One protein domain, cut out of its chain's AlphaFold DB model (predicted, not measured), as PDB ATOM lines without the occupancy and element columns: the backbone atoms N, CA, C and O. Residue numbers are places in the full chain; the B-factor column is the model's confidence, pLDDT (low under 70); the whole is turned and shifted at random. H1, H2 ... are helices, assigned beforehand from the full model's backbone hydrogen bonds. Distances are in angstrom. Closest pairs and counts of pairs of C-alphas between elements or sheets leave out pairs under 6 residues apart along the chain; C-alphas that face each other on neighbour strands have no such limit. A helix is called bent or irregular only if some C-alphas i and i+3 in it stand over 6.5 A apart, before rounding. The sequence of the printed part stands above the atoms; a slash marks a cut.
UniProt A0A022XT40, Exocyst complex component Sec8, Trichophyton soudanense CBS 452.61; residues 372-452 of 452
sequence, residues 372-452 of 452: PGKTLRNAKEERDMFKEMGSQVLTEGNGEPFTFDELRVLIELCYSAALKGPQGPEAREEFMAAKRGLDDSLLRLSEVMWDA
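AT A GLANCE: This is residues 372 to 452 of the 452 residues of the protein "Exocyst complex component Sec8" of Trichophyton soudanense CBS 452.61 (UniProt A0A022XT40). H2 and H3 run side by side as a helical hairpin, and H1 overlaps them with its first part alone, reaches past one end and turns sharply near residue 389. Together H1, H2 and H3 make a loose three-helix bundle, up and down, each running against the one before. The 81 printed residues, all helix by class with no named strand, form a loose rod, 49 by 23 by 17 A, with a radius of gyration of the C-alphas of 15.2 A.

IN THESE COORDINATES: H1, residues 372 to 396, begins at C-alpha 372 (10.475, 0.017, -44.498), spans 23.7 A and is irregular: C-alphas 388 and 391 are 9.7 A apart, with a kink of 121 degrees near residue 389. H2, residues 404 to 420, spans 22.5 A and is irregular: C-alphas 414 and 417 are 7.3 A apart. H3, residues 428 to 449, spans 31.4 A and ends at C-alpha 449 (15.909, -9.406, -34.646).

HOW THE PARTS SIT: H2 and H3 touch at a shallow tilt of 5 degrees, opposite ways; their closest C-alphas, Leu 419 and Phe 431, are 5.6 A apart. H1, with residues 372 to 380 alone, touches H3; the closest C-alphas, Lys 380 and Val 448, are 6.0 A apart. H1 and H2, also a hairpin, touch through residues 372 to 375 and 410 to 414 alone, the closest C-alphas, Pro 372 and Ile 411, being 5.5 A apart. Every O i to N i+4 pair is within hydrogen-bond range in H3, against 14 of 21 in H1 and 10 of 13 in H2.

THE WHOLE: The farthest C-alphas, Gln 392 and Glu 426, are 48.8 A apart. The printed part has no cut, and both links are short. The pLDDT is under 70 at residues 390 to 398, 423 to 426 and 450 to 452.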
ATOM      1  N   PRO A 372      10.194   1.286 -45.175       91.75
ATOM      2  CA  PRO A 372      10.475   0.017 -44.498       91.75
ATOM      3  C   PRO A 372      11.903  -0.493 -44.740       91.75
ATOM      4  O   PRO A 372      12.532  -1.050 -43.843       91.75
ATOM      5  N   GLY A 373      12.462  -0.260 -45.931       90.31
ATOM      6  CA  GLY A 373      13.819  -0.702 -46.263       90.31
ATOM      7  C   GLY A 373      14.912   0.028 -45.478       90.31
ATOM      8  O   GLY A 373      15.896  -0.598 -45.089       90.31
ATOM      9  N   LYS A 374      14.743   1.335 -45.235       92.25
ATOM     10  CA  LYS A 374      15.654   2.124 -44.392       92.25
ATOM     11  C   LYS A 374      15.427   1.829 -42.914       92.25
ATOM     12  O   LYS A 374      16.395   1.567 -42.218       92.25
ATOM     13  N   THR A 375      14.164   1.719 -42.491       91.81
ATOM     14  CA  THR A 375      13.785   1.287 -41.135       91.81
ATOM     15  C   THR A 375      14.528   0.014 -40.711       91.81
ATOM     16  O   THR A 375      15.130  -0.019 -39.645       91.81
ATOM     17  N   LEU A 376      14.557  -1.020 -41.562       91.69
ATOM     18  CA  LEU A 376      15.262  -2.277 -41.271       91.69
ATOM     19  C   LEU A 376      16.786  -2.119 -41.155       91.69
ATOM     20  O   LEU A 376      17.414  -2.813 -40.357       91.69
ATOM     21  N   ARG A 377      17.394  -1.227 -41.949       90.62
ATOM     22  CA  ARG A 377      18.835  -0.938 -41.865       90.62
ATOM     23  C   ARG A 377      19.158  -0.196 -40.577       90.62
ATOM     24  O   ARG A 377      20.020  -0.656 -39.838       90.62
ATOM     25  N   ASN A 378      18.404   0.861 -40.283       90.56
ATOM     26  CA  ASN A 378      18.560   1.652 -39.067       90.56
ATOM     27  C   ASN A 378      18.368   0.769 -37.820       90.56
ATOM     28  O   ASN A 378      19.164   0.842 -36.891       90.56
ATOM     29  N   ALA A 379      17.376  -0.133 -37.826       88.75
ATOM     30  CA  ALA A 379      17.155  -1.091 -36.741       88.75
ATOM     31  C   ALA A 379      18.335  -2.061 -36.556       88.75
ATOM     32  O   ALA A 379      18.726  -2.352 -35.427       88.75
ATOM     33  N   LYS A 380      18.930  -2.549 -37.655       88.50
ATOM     34  CA  LYS A 380      20.119  -3.410 -37.598       88.50
ATOM     35  C   LYS A 380      21.330  -2.661 -37.035       88.50
ATOM     36  O   LYS A 380      22.011  -3.193 -36.165       88.50
ATOM     37  N   GLU A 381      21.571  -1.440 -37.506       87.56
ATOM     38  CA  GLU A 381      22.665  -0.584 -37.038       87.56
ATOM     39  C   GLU A 381      22.507  -0.237 -35.551       87.56
ATOM     40  O   GLU A 381      23.448  -0.409 -34.782       87.56
ATOM     41  N   GLU A 382      21.308   0.166 -35.113       86.25
ATOM     42  CA  GLU A 382      21.025   0.473 -33.705       86.25
ATOM     43  C   GLU A 382      21.207  -0.760 -32.808       86.25
ATOM     44  O   GLU A 382      21.805  -0.661 -31.736       86.25
ATOM     45  N   ARG A 383      20.767  -1.943 -33.260       83.94
ATOM     46  CA  ARG A 383      20.990  -3.215 -32.558       83.94
ATOM     47  C   ARG A 383      22.479  -3.521 -32.405       83.94
ATOM     48  O   ARG A 383      22.911  -3.895 -31.317       83.94
ATOM     49  N   ASP A 384      23.246  -3.400 -33.485       84.12
ATOM     50  CA  ASP A 384      24.677  -3.711 -33.488       84.12
ATOM     51  C   ASP A 384      25.439  -2.727 -32.578       84.12
ATOM     52  O   ASP A 384      26.205  -3.157 -31.716       84.12
ATOM     53  N   MET A 385      25.113  -1.431 -32.638       82.44
ATOM     54  CA  MET A 385      25.655  -0.422 -31.716       82.44
ATOM     55  C   MET A 385      25.290  -0.697 -30.253       82.44
ATOM     56  O   MET A 385      26.133  -0.556 -29.369       82.44
ATOM     57  N   PHE A 386      24.049  -1.105 -29.972       80.00
ATOM     58  CA  PHE A 386      23.614  -1.401 -28.608       80.00
ATOM     59  C   PHE A 386      24.285  -2.666 -28.047       80.00
ATOM     60  O   PHE A 386      24.607  -2.709 -26.860       80.00
ATOM     61  N   LYS A 387      24.563  -3.673 -28.891       79.44
ATOM     62  CA  LYS A 387      25.359  -4.856 -28.511       79.44
ATOM     63  C   LYS A 387      26.807  -4.492 -28.163       79.44
ATOM     64  O   LYS A 387      27.373  -5.096 -27.256       79.44
ATOM     65  N   GLU A 388      27.394  -3.511 -28.850       78.94
ATOM     66  CA  GLU A 388      28.788  -3.095 -28.642       78.94
ATOM     67  C   GLU A 388      28.973  -2.109 -27.474       78.94
ATOM     68  O   GLU A 388      29.916  -2.250 -26.694       78.94
ATOM     69  N   MET A 389      28.086  -1.120 -27.330       71.94
ATOM     70  CA  MET A 389      28.234   0.001 -26.384       71.94
ATOM     71  C   MET A 389      27.261  -0.042 -25.191       71.94
ATOM     72  O   MET A 389      27.395   0.738 -24.242       71.94
ATOM     73  N   GLY A 390      26.288  -0.957 -25.194       69.50
ATOM     74  CA  GLY A 390      25.310  -1.116 -24.118       69.50
ATOM     75  C   GLY A 390      24.500   0.154 -23.837       69.50
ATOM     76  O   GLY A 390      24.152   0.923 -24.732       69.50
ATOM     77  N   SER A 391      24.214   0.414 -22.558       61.16
ATOM     78  CA  SER A 391      23.400   1.558 -22.120       61.16
ATOM     79  C   SER A 391      24.058   2.932 -22.321       61.16
ATOM     80  O   SER A 391      23.396   3.946 -22.102       61.16
ATOM     81  N   GLN A 392      25.324   2.999 -22.757       56.41
ATOM     82  CA  GLN A 392      26.002   4.273 -23.034       56.41
ATOM     83  C   GLN A 392      25.387   4.995 -24.246       56.41
ATOM     84  O   GLN A 392      25.314   6.222 -24.238       56.41
ATOM     85  N   VAL A 393      24.819   4.257 -25.210       57.19
ATOM     86  CA  VAL A 393      24.137   4.805 -26.405       57.19
ATOM     87  C   VAL A 393      22.894   5.634 -26.039       57.19
ATOM     88  O   VAL A 393      22.543   6.592 -26.722       57.19
ATOM     89  N   LEU A 394      22.262   5.351 -24.892       57.81
ATOM     90  CA  LEU A 394      21.073   6.076 -24.415       57.81
ATOM     91  C   LEU A 394      21.362   7.544 -24.053       57.81
ATOM     92  O   LEU A 394      20.430   8.336 -23.903       57.81
ATOM     93  N   THR A 395      22.638   7.916 -23.904       50.31
ATOM     94  CA  THR A 395      23.049   9.294 -23.598       50.31
ATOM     95  C   THR A 395      23.051  10.219 -24.817       50.31
ATOM     96  O   THR A 395      23.021  11.436 -24.643       50.31
ATOM     97  N   GLU A 396      22.990   9.673 -26.038       51.38
ATOM     98  CA  GLU A 396      22.970  10.446 -27.291       51.38
ATOM     99  C   GLU A 396      21.582  11.017 -27.636       51.38
ATOM    100  O   GLU A 396      21.419  11.730 -28.621       51.38
ATOM    101  N   GLY A 397      20.569  10.745 -26.807       56.50
ATOM    102  CA  GLY A 397      19.244  11.355 -26.934       56.50
ATOM    103  C   GLY A 397      18.307  10.686 -27.942       56.50
ATOM    104  O   GLY A 397      17.166  11.120 -28.043       56.50
ATOM    105  N   ASN A 398      18.716   9.601 -28.610       59.88
ATOM    106  CA  ASN A 398      17.879   8.835 -29.556       59.88
ATOM    107  C   ASN A 398      16.876   7.862 -28.893       59.88
ATOM    108  O   ASN A 398      16.172   7.112 -29.577       59.88
ATOM    109  N   GLY A 399      16.780   7.891 -27.559       71.38
ATOM    110  CA  GLY A 399      15.922   7.001 -26.779       71.38
ATOM    111  C   GLY A 399      16.392   5.544 -26.798       71.38
ATOM    112  O   GLY A 399      17.463   5.226 -27.302       71.38
ATOM    113  N   GLU A 400      15.592   4.650 -26.219       77.62
ATOM    114  CA  GLU A 400      15.870   3.206 -26.251       77.62
ATOM    115  C   GLU A 400      15.581   2.615 -27.646       77.62
ATOM    116  O   GLU A 400      14.730   3.167 -28.369       77.62
ATOM    117  N   PRO A 401      16.260   1.513 -28.027       85.69
ATOM    118  CA  PRO A 401      15.940   0.761 -29.236       85.69
ATOM    119  C   PRO A 401      14.486   0.286 -29.232       85.69
ATOM    120  O   PRO A 401      13.921  -0.025 -28.181       85.69
ATOM    121  N   PHE A 402      13.873   0.217 -30.413       90.56
ATOM    122  CA  PHE A 402      12.511  -0.297 -30.533       90.56
ATOM    123  C   PHE A 402      12.459  -1.808 -30.312       90.56
ATOM    124  O   PHE A 402      13.330  -2.561 -30.750       90.56
ATOM    125  N   THR A 403      11.389  -2.258 -29.662       90.69
ATOM    126  CA  THR A 403      11.100  -3.691 -29.524       90.69
ATOM    127  C   THR A 403      10.692  -4.304 -30.866       90.69
ATOM    128  O   THR A 403      10.268  -3.599 -31.785       90.69
ATOM    129  N   PHE A 404      10.762  -5.636 -30.977       91.75
ATOM    130  CA  PHE A 404      10.297  -6.349 -32.172       91.75
ATOM    131  C   PHE A 404       8.852  -5.980 -32.537       91.75
ATOM    132  O   PHE A 404       8.563  -5.702 -33.699       91.75
ATOM    133  N   ASP A 405       7.961  -5.920 -31.544       92.12
ATOM    134  CA  ASP A 405       6.552  -5.591 -31.764       92.12
ATOM    135  C   ASP A 405       6.366  -4.152 -32.262       92.12
ATOM    136  O   ASP A 405       5.542  -3.902 -33.141       92.12
ATOM    137  N   GLU A 406       7.157  -3.200 -31.766       93.88
ATOM    138  CA  GLU A 406       7.108  -1.801 -32.213       93.88
ATOM    139  C   GLU A 406       7.625  -1.635 -33.644       93.88
ATOM    140  O   GLU A 406       6.994  -0.951 -34.450       93.88
ATOM    141  N   LEU A 407       8.728  -2.307 -33.990       94.62
ATOM    142  CA  LEU A 407       9.254  -2.330 -35.358       94.62
ATOM    143  C   LEU A 407       8.295  -3.020 -36.323       94.62
ATOM    144  O   LEU A 407       8.111  -2.569 -37.454       94.62
ATOM    145  N   ARG A 408       7.653  -4.101 -35.875       95.31
ATOM    146  CA  ARG A 408       6.620  -4.789 -36.643       95.31
ATOM    147  C   ARG A 408       5.461  -3.848 -36.950       95.31
ATOM    148  O   ARG A 408       5.078  -3.745 -38.111       95.31
ATOM    149  N   VAL A 409       4.939  -3.138 -35.948       95.56
ATOM    150  CA  VAL A 409       3.866  -2.148 -36.140       95.56
ATOM    151  C   VAL A 409       4.305  -1.050 -37.111       95.56
ATOM    152  O   VAL A 409       3.554  -0.712 -38.023       95.56
ATOM    153  N   LEU A 410       5.525  -0.529 -36.970       96.19
ATOM    154  CA  LEU A 410       6.080   0.481 -37.875       96.19
ATOM    155  C   LEU A 410       6.104  -0.001 -39.336       96.19
ATOM    156  O   LEU A 410       5.618   0.694 -40.228       96.19
ATOM    157  N   ILE A 411       6.614  -1.213 -39.582       95.62
ATOM    158  CA  ILE A 411       6.670  -1.813 -40.923       95.62
ATOM    159  C   ILE A 411       5.262  -2.073 -41.467       95.62
ATOM    160  O   ILE A 411       4.986  -1.747 -42.621       95.62
ATOM    161  N   GLU A 412       4.352  -2.611 -40.652       94.94
ATOM    162  CA  GLU A 412       2.952  -2.815 -41.044       94.94
ATOM    163  C   GLU A 412       2.281  -1.487 -41.438       94.94
ATOM    164  O   GLU A 412       1.560  -1.429 -42.441       94.94
ATOM    165  N   LEU A 413       2.561  -0.398 -40.712       94.69
ATOM    166  CA  LEU A 413       2.051   0.933 -41.032       94.69
ATOM    167  C   LEU A 413       2.595   1.460 -42.362       94.69
ATOM    168  O   LEU A 413       1.803   2.005 -43.132       94.69
ATOM    169  N   CYS A 414       3.876   1.256 -42.681       94.81
ATOM    170  CA  CYS A 414       4.472   1.691 -43.953       94.81
ATOM    171  C   CYS A 414       3.723   1.157 -45.188       94.81
ATOM    172  O   CYS A 414       3.626   1.844 -46.202       94.81
ATOM    173  N   TYR A 415       3.161  -0.053 -45.103       93.62
ATOM    174  CA  TYR A 415       2.373  -0.661 -46.184       93.62
ATOM    175  C   TYR A 415       0.857  -0.452 -46.032       93.62
ATOM    176  O   TYR A 415       0.089  -0.707 -46.963       93.62
ATOM    177  N   SER A 416       0.399   0.021 -44.870       91.81
ATOM    178  CA  SER A 416      -1.019   0.056 -44.507       91.81
ATOM    179  C   SER A 416      -1.883   0.943 -45.409       91.81
ATOM    180  O   SER A 416      -3.018   0.569 -45.696       91.81
ATOM    181  N   ALA A 417      -1.366   2.077 -45.897       89.12
ATOM    182  CA  ALA A 417      -2.108   2.961 -46.796       89.12
ATOM    183  C   ALA A 417      -2.430   2.283 -48.136       89.12
ATOM    184  O   ALA A 417      -3.566   2.358 -48.596       89.12
ATOM    185  N   ALA A 418      -1.467   1.566 -48.721       87.50
ATOM    186  CA  ALA A 418      -1.670   0.825 -49.968       87.50
ATOM    187  C   ALA A 418      -2.579  -0.402 -49.776       87.50
ATOM    188  O   ALA A 418      -3.333  -0.769 -50.673       87.50
ATOM    189  N   LEU A 419      -2.536  -1.037 -48.599       86.88
ATOM    190  CA  LEU A 419      -3.308  -2.253 -48.318       86.88
ATOM    191  C   LEU A 419      -4.748  -1.988 -47.863       86.88
ATOM    192  O   LEU A 419      -5.646  -2.763 -48.181       86.88
ATOM    193  N   LYS A 420      -4.964  -0.943 -47.062       84.38
ATOM    194  CA  LYS A 420      -6.238  -0.678 -46.373       84.38
ATOM    195  C   LYS A 420      -6.857   0.671 -46.740       84.38
ATOM    196  O   LYS A 420      -7.963   0.954 -46.282       84.38
ATOM    197  N   GLY A 421      -6.146   1.512 -47.489       76.94
ATOM    198  CA  GLY A 421      -6.642   2.810 -47.924       76.94
ATOM    199  C   GLY A 421      -7.689   2.714 -49.032       76.94
ATOM    200  O   GLY A 421      -7.822   1.671 -49.673       76.94
ATOM    201  N   PRO A 422      -8.422   3.811 -49.282       70.06
ATOM    202  CA  PRO A 422      -9.521   3.840 -50.247       70.06
ATOM    203  C   PRO A 422      -9.069   3.526 -51.682       70.06
ATOM    204  O   PRO A 422      -9.821   2.924 -52.434       70.06
ATOM    205  N   GLN A 423      -7.823   3.860 -52.035       65.12
ATOM    206  CA  GLN A 423      -7.239   3.612 -53.363       65.12
ATOM    207  C   GLN A 423      -6.647   2.196 -53.524       65.12
ATOM    208  O   GLN A 423      -6.408   1.744 -54.641       65.12
ATOM    209  N   GLY A 424      -6.432   1.470 -52.421       61.16
ATOM    210  CA  GLY A 424      -5.794   0.148 -52.418       61.16
ATOM    211  C   GLY A 424      -6.513  -0.930 -53.246       61.16
ATOM    212  O   GLY A 424      -5.863  -1.585 -54.061       61.16
ATOM    213  N   PRO A 425      -7.836  -1.145 -53.093       60.25
ATOM    214  CA  PRO A 425      -8.547  -2.161 -53.875       60.25
ATOM    215  C   PRO A 425      -8.710  -1.793 -55.358       60.25
ATOM    216  O   PRO A 425      -8.952  -2.682 -56.175       60.25
ATOM    217  N   GLU A 426      -8.564  -0.515 -55.717       62.97
ATOM    218  CA  GLU A 426      -8.656  -0.033 -57.100       62.97
ATOM    219  C   GLU A 426      -7.327  -0.236 -57.853       62.97
ATOM    220  O   GLU A 426      -7.323  -0.658 -59.010       62.97
ATOM    221  N   ALA A 427      -6.188  -0.047 -57.175       76.31
ATOM    222  CA  ALA A 427      -4.844  -0.250 -57.717       76.31
ATOM    223  C   ALA A 427      -4.307  -1.666 -57.419       76.31
ATOM    224  O   ALA A 427      -3.407  -1.872 -56.602       76.31
ATOM    225  N   ARG A 428      -4.845  -2.678 -58.118       78.81
ATOM    226  CA  ARG A 428      -4.509  -4.105 -57.901       78.81
ATOM    227  C   ARG A 428      -3.003  -4.406 -57.917       78.81
ATOM    228  O   ARG A 428      -2.549  -5.281 -57.179       78.81
ATOM    229  N   GLU A 429      -2.231  -3.719 -58.755       83.44
ATOM    230  CA  GLU A 429      -0.777  -3.900 -58.837       83.44
ATOM    231  C   GLU A 429      -0.059  -3.389 -57.584       83.44
ATOM    232  O   GLU A 429       0.751  -4.119 -57.008       83.44
ATOM    233  N   GLU A 430      -0.405  -2.186 -57.121       83.19
ATOM    234  CA  GLU A 430       0.154  -1.570 -55.914       83.19
ATOM    235  C   GLU A 430      -0.200  -2.379 -54.667       83.19
ATOM    236  O   GLU A 430       0.667  -2.646 -53.837       83.19
ATOM    237  N   PHE A 431      -1.435  -2.878 -54.583       88.00
ATOM    238  CA  PHE A 431      -1.861  -3.772 -53.511       88.00
ATOM    239  C   PHE A 431      -1.027  -5.063 -53.466       88.00
ATOM    240  O   PHE A 431      -0.521  -5.463 -52.415       88.00
ATOM    241  N   MET A 432      -0.841  -5.723 -54.617       87.12
ATOM    242  CA  MET A 432      -0.057  -6.962 -54.702       87.12
ATOM    243  C   MET A 432       1.441  -6.727 -54.474       87.12
ATOM    244  O   MET A 432       2.134  -7.630 -54.000       87.12
ATOM    245  N   ALA A 433       1.962  -5.555 -54.838       89.06
ATOM    246  CA  ALA A 433       3.332  -5.152 -54.542       89.06
ATOM    247  C   ALA A 433       3.516  -4.867 -53.044       89.06
ATOM    248  O   ALA A 433       4.450  -5.396 -52.446       89.06
ATOM    249  N   ALA A 434       2.596  -4.124 -52.423       90.12
ATOM    250  CA  ALA A 434       2.615  -3.817 -50.996       90.12
ATOM    251  C   ALA A 434       2.506  -5.081 -50.138       90.12
ATOM    252  O   ALA A 434       3.253  -5.228 -49.178       90.12
ATOM    253  N   LYS A 435       1.645  -6.033 -50.521       90.88
ATOM    254  CA  LYS A 435       1.516  -7.312 -49.809       90.88
ATOM    255  C   LYS A 435       2.819  -8.116 -49.838       90.88
ATOM    256  O   LYS A 435       3.305  -8.527 -48.793       90.88
ATOM    257  N   ARG A 436       3.420  -8.277 -51.023       91.88
ATOM    258  CA  ARG A 436       4.713  -8.972 -51.169       91.88
ATOM    259  C   ARG A 436       5.843  -8.251 -50.434       91.88
ATOM    260  O   ARG A 436       6.682  -8.904 -49.828       91.88
ATOM    261  N   GLY A 437       5.862  -6.919 -50.490       92.75
ATOM    262  CA  GLY A 437       6.853  -6.099 -49.794       92.75
ATOM    263  C   GLY A 437       6.733  -6.186 -48.273       92.75
ATOM    264  O   GLY A 437       7.756  -6.238 -47.593       92.75
ATOM    265  N   LEU A 438       5.506  -6.250 -47.747       93.50
ATOM    266  CA  LEU A 438       5.249  -6.465 -46.326       93.50
ATOM    267  C   LEU A 438       5.765  -7.835 -45.878       93.50
ATOM    268  O   LEU A 438       6.511  -7.900 -44.905       93.50
ATOM    269  N   ASP A 439       5.422  -8.900 -46.607       92.94
ATOM    270  CA  ASP A 439       5.851 -10.264 -46.276       92.94
ATOM    271  C   ASP A 439       7.393 -10.388 -46.273       92.94
ATOM    272  O   ASP A 439       7.966 -10.929 -45.327       92.94
ATOM    273  N   ASP A 440       8.082  -9.819 -47.274       94.69
ATOM    274  CA  ASP A 440       9.557  -9.774 -47.336       94.69
ATOM    275  C   ASP A 440      10.158  -8.936 -46.194       94.69
ATOM    276  O   ASP A 440      11.122  -9.347 -45.548       94.69
ATOM    277  N   SER A 441       9.572  -7.775 -45.890       93.56
ATOM    278  CA  SER A 441      10.067  -6.901 -44.819       93.56
ATOM    279  C   SER A 441       9.900  -7.521 -43.432       93.56
ATOM    280  O   SER A 441      10.785  -7.368 -42.595       93.56
ATOM    281  N   LEU A 442       8.800  -8.238 -43.181       93.06
ATOM    282  CA  LEU A 442       8.579  -8.953 -41.921       93.06
ATOM    283  C   LEU A 442       9.522 -10.150 -41.771       93.06
ATOM    284  O   LEU A 442      10.024 -10.393 -40.673       93.06
ATOM    285  N   LEU A 443       9.813 -10.860 -42.865       92.50
ATOM    286  CA  LEU A 443      10.811 -11.927 -42.862       92.50
ATOM    287  C   LEU A 443      12.199 -11.367 -42.526       92.50
ATOM    288  O   LEU A 443      12.843 -11.843 -41.594       92.50
ATOM    289  N   ARG A 444      12.614 -10.277 -43.177       91.12
ATOM    290  CA  ARG A 444      13.878  -9.597 -42.852       91.12
ATOM    291  C   ARG A 444      13.904  -9.026 -41.441       91.12
ATOM    292  O   ARG A 444      14.949  -9.067 -40.804       91.12
ATOM    293  N   LEU A 445      12.783  -8.506 -40.933       91.88
ATOM    294  CA  LEU A 445      12.696  -8.066 -39.539       91.88
ATOM    295  C   LEU A 445      12.990  -9.237 -38.601       91.88
ATOM    296  O   LEU A 445      13.761  -9.076 -37.657       91.88
ATOM    297  N   SER A 446      12.407 -10.408 -38.876       89.81
ATOM    298  CA  SER A 446      12.664 -11.605 -38.080       89.81
ATOM    299  C   SER A 446      14.134 -12.018 -38.129       89.81
ATOM    300  O   SER A 446      14.667 -12.352 -37.084       89.81
ATOM    301  N   GLU A 447      14.819 -11.895 -39.271       88.88
ATOM    302  CA  GLU A 447      16.262 -12.162 -39.400       88.88
ATOM    303  C   GLU A 447      17.129 -11.127 -38.667       88.88
ATOM    304  O   GLU A 447      18.116 -11.478 -38.023       88.88
ATOM    305  N   VAL A 448      16.772  -9.841 -38.753       84.19
ATOM    306  CA  VAL A 448      17.492  -8.746 -38.083       84.19
ATOM    307  C   VAL A 448      17.332  -8.830 -36.567       84.19
ATOM    308  O   VAL A 448      18.261  -8.499 -35.837       84.19
ATOM    309  N   MET A 449      16.185  -9.290 -36.079       82.12
ATOM    310  CA  MET A 449      15.909  -9.406 -34.646       82.12
ATOM    311  C   MET A 449      16.115 -10.828 -34.103       82.12
ATOM    312  O   MET A 449      15.959 -11.040 -32.902       82.12
ATOM    313  N   TRP A 450      16.493 -11.795 -34.946       67.88
ATOM    314  CA  TRP A 450      16.906 -13.129 -34.509       67.88
ATOM    315  C   TRP A 450      18.190 -12.987 -33.673       67.88
ATOM    316  O   TRP A 450      19.145 -12.341 -34.111       67.88
ATOM    317  N   ASP A 451      18.198 -13.544 -32.462       55.56
ATOM    318  CA  ASP A 451      19.253 -13.399 -31.437       55.56
ATOM    319  C   ASP A 451      19.378 -12.002 -30.772       55.56
ATOM    320  O   ASP A 451      20.493 -11.575 -30.429       55.56
ATOM    321  N   ALA A 452      18.275 -11.256 -30.618       50.72
ATOM    322  CA  ALA A 452      18.208 -10.024 -29.810       50.72
ATOM    323  C   ALA A 452      17.779 -10.281 -28.357       50.72
ATOM    324  O   ALA A 452      16.858 -11.105 -28.147       50.72
TER     325      ALA A 452